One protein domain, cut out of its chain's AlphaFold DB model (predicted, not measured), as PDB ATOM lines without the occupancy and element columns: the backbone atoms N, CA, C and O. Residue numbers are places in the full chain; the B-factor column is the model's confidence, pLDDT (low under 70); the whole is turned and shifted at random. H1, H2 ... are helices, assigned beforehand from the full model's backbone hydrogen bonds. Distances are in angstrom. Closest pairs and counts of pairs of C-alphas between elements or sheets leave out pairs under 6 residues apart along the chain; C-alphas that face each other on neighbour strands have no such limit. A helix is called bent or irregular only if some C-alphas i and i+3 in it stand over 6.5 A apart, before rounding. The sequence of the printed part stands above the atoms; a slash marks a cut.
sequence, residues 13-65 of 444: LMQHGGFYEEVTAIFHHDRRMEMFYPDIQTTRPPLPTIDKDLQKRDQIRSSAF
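What this domain is: This is residues 13 to 65 of the 444 residues of an uncharacterized protein of Aspergillus novoparasiticus (UniProt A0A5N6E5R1). What is the main picture? A long helix, H1, makes most of the length, the long unnamed link of residues 37 to 51 folds back along its side, and a shorter helix, H2, sits at a slant beyond H1's first residues. Residues 35 to 41, of which 35 and 36 belong to H1, stick out at one end. How much is printed, and of what class is it? The printed part has 53 residues, with two named helices, H1 then H2, and no named strand; its class is all helix. It is only just loose, close to extended, with a radius of gyration of the C-alphas of 14.6 A, and its outline is a rod of 46 by 19 by 16 A.

Where its parts are: Where is the longest helix? H1 holds residues 19 to 36, from C-alpha 19 at (200.200, 184.324, 175.704) to C-alpha 36 at (199.747, 174.820, 151.463), a length of 26.0 A. Where is the other helix? H2 holds residues 52 to 63, is 16.3 A long and ends with C-alpha 63 at (192.207, 190.076, 185.551).

How they stand to each other: Does H1 touch H2? They are apart, with no C-alpha of the one within 8 A of the other. How do the helix backbones run? In H2 every O i to N i+4 pair is within hydrogen-bond range, in H1 12 of 14. H1 is only just irregular: C-alphas 32 and 35 are 6.9 A apart.

The domain as a whole: How large is it? The two C-alphas farthest apart, those of Asp 39 and Ala 64, are 46.2 A apart, while those of Leu 13 and Phe 65, the first and last printed, are 10.3 A apart. Is there a cut or a long link? The printed part has no cut, and the link from H1 to H2, 15 residues, is long. Where is confidence low? No printed residue is under 70, and the mean pLDDT of the printed part is 85.1.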
ATOM      1  N   LEU A  13     203.798 193.280 181.804       73.50
ATOM      2  CA  LEU A  13     202.794 193.100 180.745       73.50
ATOM      3  C   LEU A  13     203.217 192.069 179.684       73.50
ATOM      4  O   LEU A  13     202.364 191.432 179.077       73.50
ATOM      5  N   MET A  14     204.525 191.867 179.491       78.75
ATOM      6  CA  MET A  14     205.079 190.923 178.506       78.75
ATOM      7  C   MET A  14     205.089 189.474 179.011       78.75
ATOM      8  O   MET A  14     205.427 188.557 178.272       78.75
ATOM      9  N   GLN A  15     204.704 189.254 180.266       80.62
ATOM     10  CA  GLN A  15     204.691 187.949 180.927       80.62
ATOM     11  C   GLN A  15     203.244 187.542 181.282       80.62
ATOM     12  O   GLN A  15     202.954 187.032 182.362       80.62
ATOM     13  N   HIS A  16     202.312 187.809 180.356       83.12
ATOM     14  CA  HIS A  16     200.876 187.562 180.493       83.12
ATOM     15  C   HIS A  16     200.520 186.076 180.309       83.12
ATOM     16  O   HIS A  16     200.836 185.469 179.285       83.12
ATOM     17  N   GLY A  17     199.776 185.497 181.260       79.50
ATOM     18  CA  GLY A  17     199.383 184.077 181.240       79.50
ATOM     19  C   GLY A  17     198.508 183.644 180.051       79.50
ATOM     20  O   GLY A  17     198.409 182.455 179.761       79.50
ATOM     21  N   GLY A  18     197.892 184.590 179.339       82.50
ATOM     22  CA  GLY A  18     197.158 184.336 178.089       82.50
ATOM     23  C   GLY A  18     198.048 184.124 176.858       82.50
ATOM     24  O   GLY A  18     197.594 183.520 175.895       82.50
ATOM     25  N   PHE A  19     199.331 184.522 176.876       86.69
ATOM     26  CA  PHE A  19     200.200 184.324 175.704       86.69
ATOM     27  C   PHE A  19     200.391 182.854 175.353       86.69
ATOM     28  O   PHE A  19     200.516 182.515 174.182       86.69
ATOM     29  N   TYR A  20     200.383 181.969 176.347       86.94
ATOM     30  CA  TYR A  20     200.455 180.540 176.085       86.94
ATOM     31  C   TYR A  20     199.287 180.055 175.212       86.94
ATOM     32  O   TYR A  20     199.501 179.253 174.304       86.94
ATOM     33  N   GLU A  21     198.071 180.552 175.450       86.38
ATOM     34  CA  GLU A  21     196.883 180.181 174.673       86.38
ATOM     35  C   GLU A  21     196.969 180.720 173.244       86.38
ATOM     36  O   GLU A  21     196.784 179.957 172.298       86.38
ATOM     37  N   GLU A  22     197.363 181.985 173.086       88.62
ATOM     38  CA  GLU A  22     197.541 182.614 171.772       88.62
ATOM     39  C   GLU A  22     198.631 181.927 170.940       88.62
ATOM     40  O   GLU A  22     198.413 181.566 169.784       88.62
ATOM     41  N   VAL A  23     199.801 181.650 171.530       89.88
ATOM     42  CA  VAL A  23     200.885 180.933 170.835       89.88
ATOM     43  C   VAL A  23     200.453 179.506 170.482       89.88
ATOM     44  O   VAL A  23     200.742 179.025 169.385       89.88
ATOM     45  N   THR A  24     199.706 178.837 171.365       89.31
ATOM     46  CA  THR A  24     199.127 177.516 171.079       89.31
ATOM     47  C   THR A  24     198.162 177.584 169.892       89.31
ATOM     48  O   THR A  24     198.234 176.738 168.997       89.31
ATOM     49  N   ALA A  25     197.300 178.603 169.832       90.88
ATOM     50  CA  ALA A  25     196.369 178.821 168.727       90.88
ATOM     51  C   ALA A  25     197.099 179.085 167.400       90.88
ATOM     52  O   ALA A  25     196.756 178.465 166.389       90.88
ATOM     53  N   ILE A  26     198.156 179.906 167.410       92.69
ATOM     54  CA  ILE A  26     199.023 180.142 166.244       92.69
ATOM     55  C   ILE A  26     199.645 178.825 165.767       92.69
ATOM     56  O   ILE A  26     199.571 178.501 164.583       92.69
ATOM     57  N   PHE A  27     200.203 178.016 166.674       91.19
ATOM     58  CA  PHE A  27     200.825 176.738 166.311       91.19
ATOM     59  C   PHE A  27     199.823 175.721 165.778       91.19
ATOM     60  O   PHE A  27     200.185 174.909 164.926       91.19
ATOM     61  N   HIS A  28     198.582 175.741 166.265       90.00
ATOM     62  CA  HIS A  28     197.501 174.936 165.709       90.00
ATOM     63  C   HIS A  28     197.075 175.421 164.326       90.00
ATOM     64  O   HIS A  28     196.836 174.588 163.453       90.00
ATOM     65  N   HIS A  29     196.994 176.735 164.118       91.12
ATOM     66  CA  HIS A  29     196.664 177.314 162.821       91.12
ATOM     67  C   HIS A  29     197.731 176.975 161.777       91.12
ATOM     68  O   HIS A  29     197.390 176.425 160.736       91.12
ATOM     69  N   ASP A  30     199.011 177.178 162.097       87.88
ATOM     70  CA  ASP A  30     200.137 176.798 161.233       87.88
ATOM     71  C   ASP A  30     200.075 175.305 160.863       87.88
ATOM     72  O   ASP A  30     200.182 174.934 159.703       87.88
ATOM     73  N   ARG A  31     199.737 174.438 161.830       87.19
ATOM     74  CA  ARG A  31     199.550 172.990 161.608       87.19
ATOM     75  C   ARG A  31     198.469 172.684 160.572       87.19
ATOM     76  O   ARG A  31     198.587 171.733 159.813       87.19
ATOM     77  N   ARG A  32     197.392 173.472 160.559       88.56
ATOM     78  CA  ARG A  32     196.306 173.331 159.579       88.56
ATOM     79  C   ARG A  32     196.695 173.864 158.204       88.56
ATOM     80  O   ARG A  32     196.132 173.415 157.211       88.56
ATOM     81  N   MET A  33     197.609 174.826 158.162       88.38
ATOM     82  CA  MET A  33     198.053 175.478 156.937       88.38
ATOM     83  C   MET A  33     199.208 174.735 156.251       88.38
ATOM     84  O   MET A  33     199.428 174.983 155.072       88.38
ATOM     85  N   GLU A  34     199.849 173.761 156.917       86.75
ATOM     86  CA  GLU A  34     200.913 172.897 156.362       86.75
ATOM     87  C   GLU A  34     200.589 172.318 154.975       86.75
ATOM     88  O   GLU A  34     201.478 172.172 154.138       86.75
ATOM     89  N   MET A  35     199.311 172.053 154.683       86.75
ATOM     90  CA  MET A  35     198.875 171.571 153.368       86.75
ATOM     91  C   MET A  35     199.198 172.523 152.203       86.75
ATOM     92  O   MET A  35     199.241 172.084 151.057       86.75
ATOM     93  N   PHE A  36     199.419 173.811 152.472       87.44
ATOM     94  CA  PHE A  36     199.747 174.820 151.463       87.44
ATOM     95  C   PHE A  36     201.252 174.974 151.212       87.44
ATOM     96  O   PHE A  36     201.640 175.690 150.291       87.44
ATOM     97  N   TYR A  37     202.102 174.319 152.006       84.31
ATOM     98  CA  TYR A  37     203.561 174.375 151.876       84.31
ATOM     99  C   TYR A  37     204.198 173.014 152.201       84.31
ATOM    100  O   TYR A  37     204.978 172.899 153.148       84.31
ATOM    101  N   PRO A  38     203.905 171.973 151.397       78.38
ATOM    102  CA  PRO A  38     204.373 170.608 151.653       78.38
ATOM    103  C   PRO A  38     205.904 170.474 151.649       78.38
ATOM    104  O   PRO A  38     206.446 169.594 152.314       78.38
ATOM    105  N   ASP A  39     206.600 171.368 150.942       82.44
ATOM    106  CA  ASP A  39     208.057 171.328 150.781       82.44
ATOM    107  C   ASP A  39     208.813 172.115 151.868       82.44
ATOM    108  O   ASP A  39     210.043 172.076 151.925       82.44
ATOM    109  N   ILE A  40     208.102 172.829 152.751       79.44
ATOM    110  CA  ILE A  40     208.705 173.629 153.823       79.44
ATOM    111  C   ILE A  40     208.552 172.884 155.150       79.44
ATOM    112  O   ILE A  40     207.501 172.912 155.793       79.44
ATOM    113  N   GLN A  41     209.635 172.254 155.609       70.44
ATOM    114  CA  GLN A  41     209.693 171.695 156.959       70.44
ATOM    115  C   GLN A  41     209.781 172.822 157.991       70.44
ATOM    116  O   GLN A  41     210.852 173.359 158.268       70.44
ATOM    117  N   THR A  42     208.639 173.171 158.579       72.00
ATOM    118  CA  THR A  42     208.573 174.176 159.643       72.00
ATOM    119  C   THR A  42     208.808 173.502 160.994       72.00
ATOM    120  O   THR A  42     207.992 172.705 161.455       72.00
ATOM    121  N   THR A  43     209.929 173.803 161.652       77.06
ATOM    122  CA  THR A  43     210.208 173.329 163.012       77.06
ATOM    123  C   THR A  43     209.625 174.301 164.035       77.06
ATOM    124  O   THR A  43     210.005 175.468 164.103       77.06
ATOM    125  N   ARG A  44     208.674 173.828 164.849       81.88
ATOM    126  CA  ARG A  44     208.069 174.636 165.919       81.88
ATOM    127  C   ARG A  44     208.795 174.410 167.239       81.88
ATOM    128  O   ARG A  44     209.091 173.258 167.565       81.88
ATOM    129  N   PRO A  45     209.044 175.467 168.028       86.44
ATOM    130  CA  PRO A  45     209.607 175.290 169.353       86.44
ATOM    131  C   PRO A  45     208.607 174.533 170.248       86.44
ATOM    132  O   PRO A  45     207.393 174.719 170.119       86.44
ATOM    133  N   PRO A  46     209.086 173.665 171.154       84.25
ATOM    134  CA  PRO A  46     208.215 172.976 172.092       84.25
ATOM    135  C   PRO A  46     207.581 173.983 173.055       84.25
ATOM    136  O   PRO A  46     208.263 174.837 173.621       84.25
ATOM    137  N   LEU A  47     206.269 173.868 173.251       83.94
ATOM    138  CA  LEU A  47     205.563 174.653 174.258       83.94
ATOM    139  C   LEU A  47     205.786 174.050 175.652       83.94
ATOM    140  O   LEU A  47     205.827 172.823 175.783       83.94
ATOM    141  N   PRO A  48     205.930 174.884 176.696       83.38
ATOM    142  CA  PRO A  48     206.076 174.396 178.060       83.38
ATOM    143  C   PRO A  48     204.800 173.683 178.519       83.38
ATOM    144  O   PRO A  48     203.692 174.109 178.209       83.38
ATOM    145  N   THR A  49     204.934 172.616 179.305       82.12
ATOM    146  CA  THR A  49     203.772 171.954 179.910       82.12
ATOM    147  C   THR A  49     203.194 172.841 181.009       82.12
ATOM    148  O   THR A  49     203.858 173.096 182.014       82.12
ATOM    149  N   ILE A  50     201.951 173.291 180.833       83.44
ATOM    150  CA  ILE A  50     201.228 174.110 181.811       83.44
ATOM    151  C   ILE A  50     200.024 173.339 182.355       83.44
ATOM    152  O   ILE A  50     199.277 172.702 181.610       83.44
ATOM    153  N   ASP A  51     199.827 173.420 183.670       87.00
ATOM    154  CA  ASP A  51     198.602 172.981 184.329       87.00
ATOM    155  C   ASP A  51     197.475 173.984 184.032       87.00
ATOM    156  O   ASP A  51     197.538 175.153 184.430       87.00
ATOM    157  N   LYS A  52     196.448 173.517 183.317       86.25
ATOM    158  CA  LYS A  52     195.337 174.347 182.832       86.25
ATOM    159  C   LYS A  52     194.531 174.980 183.967       86.25
ATOM    160  O   LYS A  52     194.078 176.114 183.830       86.25
ATOM    161  N   ASP A  53     194.371 174.285 185.092       87.19
ATOM    162  CA  ASP A  53     193.595 174.792 186.225       87.19
ATOM    163  C   ASP A  53     194.370 175.882 186.968       87.19
ATOM    164  O   ASP A  53     193.803 176.901 187.375       87.19
ATOM    165  N   LEU A  54     195.690 175.709 187.102       87.81
ATOM    166  CA  LEU A  54     196.558 176.739 187.671       87.81
ATOM    167  C   LEU A  54     196.640 177.973 186.770       87.81
ATOM    168  O   LEU A  54     196.538 179.088 187.283       87.81
ATOM    169  N   GLN A  55     196.758 177.785 185.453       86.69
ATOM    170  CA  GLN A  55     196.753 178.878 184.481       86.69
ATOM    171  C   GLN A  55     195.449 179.674 184.538       86.69
ATOM    172  O   GLN A  55     195.478 180.898 184.651       86.69
ATOM    173  N   LYS A  56     194.306 178.985 184.546       88.38
ATOM    174  CA  LYS A  56     192.996 179.626 184.674       88.38
ATOM    175  C   LYS A  56     192.887 180.437 185.965       88.38
ATOM    176  O   LYS A  56     192.396 181.561 185.960       88.38
ATOM    177  N   ARG A  57     193.378 179.896 187.084       87.62
ATOM    178  CA  ARG A  57     193.378 180.605 188.370       87.62
ATOM    179  C   ARG A  57     194.270 181.850 188.357       87.62
ATOM    180  O   ARG A  57     193.904 182.852 188.968       87.62
ATOM    181  N   ASP A  58     195.416 181.794 187.683       87.06
ATOM    182  CA  ASP A  58     196.293 182.953 187.482       87.06
ATOM    183  C   ASP A  58     195.621 184.032 186.623       87.06
ATOM    184  O   ASP A  58     195.617 185.203 187.005       87.06
ATOM    185  N   GLN A  59     194.974 183.652 185.518       87.81
ATOM    186  CA  GLN A  59     194.237 184.584 184.660       87.81
ATOM    187  C   GLN A  59     193.088 185.275 185.410       87.81
ATOM    188  O   GLN A  59     192.986 186.497 185.366       87.81
ATOM    189  N   ILE A  60     192.285 184.524 186.176       89.19
ATOM    190  CA  ILE A  60     191.211 185.095 187.006       89.19
ATOM    191  C   ILE A  60     191.793 186.085 188.019       89.19
ATOM    192  O   ILE A  60     191.315 187.209 188.132       89.19
ATOM    193  N   ARG A  61     192.863 185.714 188.733       86.44
ATOM    194  CA  ARG A  61     193.476 186.584 189.748       86.44
ATOM    195  C   ARG A  61     194.107 187.842 189.150       86.44
ATOM    196  O   ARG A  61     194.056 188.904 189.765       86.44
ATOM    197  N   SER A  62     194.740 187.717 187.988       87.19
ATOM    198  CA  SER A  62     195.416 188.827 187.318       87.19
ATOM    199  C   SER A  62     194.461 189.741 186.548       87.19
ATOM    200  O   SER A  62     194.815 190.895 186.322       87.19
ATOM    201  N   SER A  63     193.246 189.278 186.223       88.19
ATOM    202  CA  SER A  63     192.207 190.076 185.551       88.19
ATOM    203  C   SER A  63     191.894 191.397 186.266       88.19
ATOM    204  O   SER A  63     191.727 192.418 185.609       88.19
ATOM    205  N   ALA A  64     191.926 191.416 187.604       84.62
ATOM    206  CA  ALA A  64     191.674 192.612 188.414       84.62
ATOM    207  C   ALA A  64     192.720 193.729 188.220       84.62
ATOM    208  O   ALA A  64     192.477 194.877 188.581       84.62
ATOM    209  N   PHE A  65     193.890 193.395 187.667       83.94
ATOM    210  CA  PHE A  65     194.966 194.342 187.362       83.94
ATOM    211  C   PHE A  65     195.093 194.619 185.859       83.94
ATOM    212  O   PHE A  65     196.078 195.218 185.424       83.94
TER     213      PHE A  65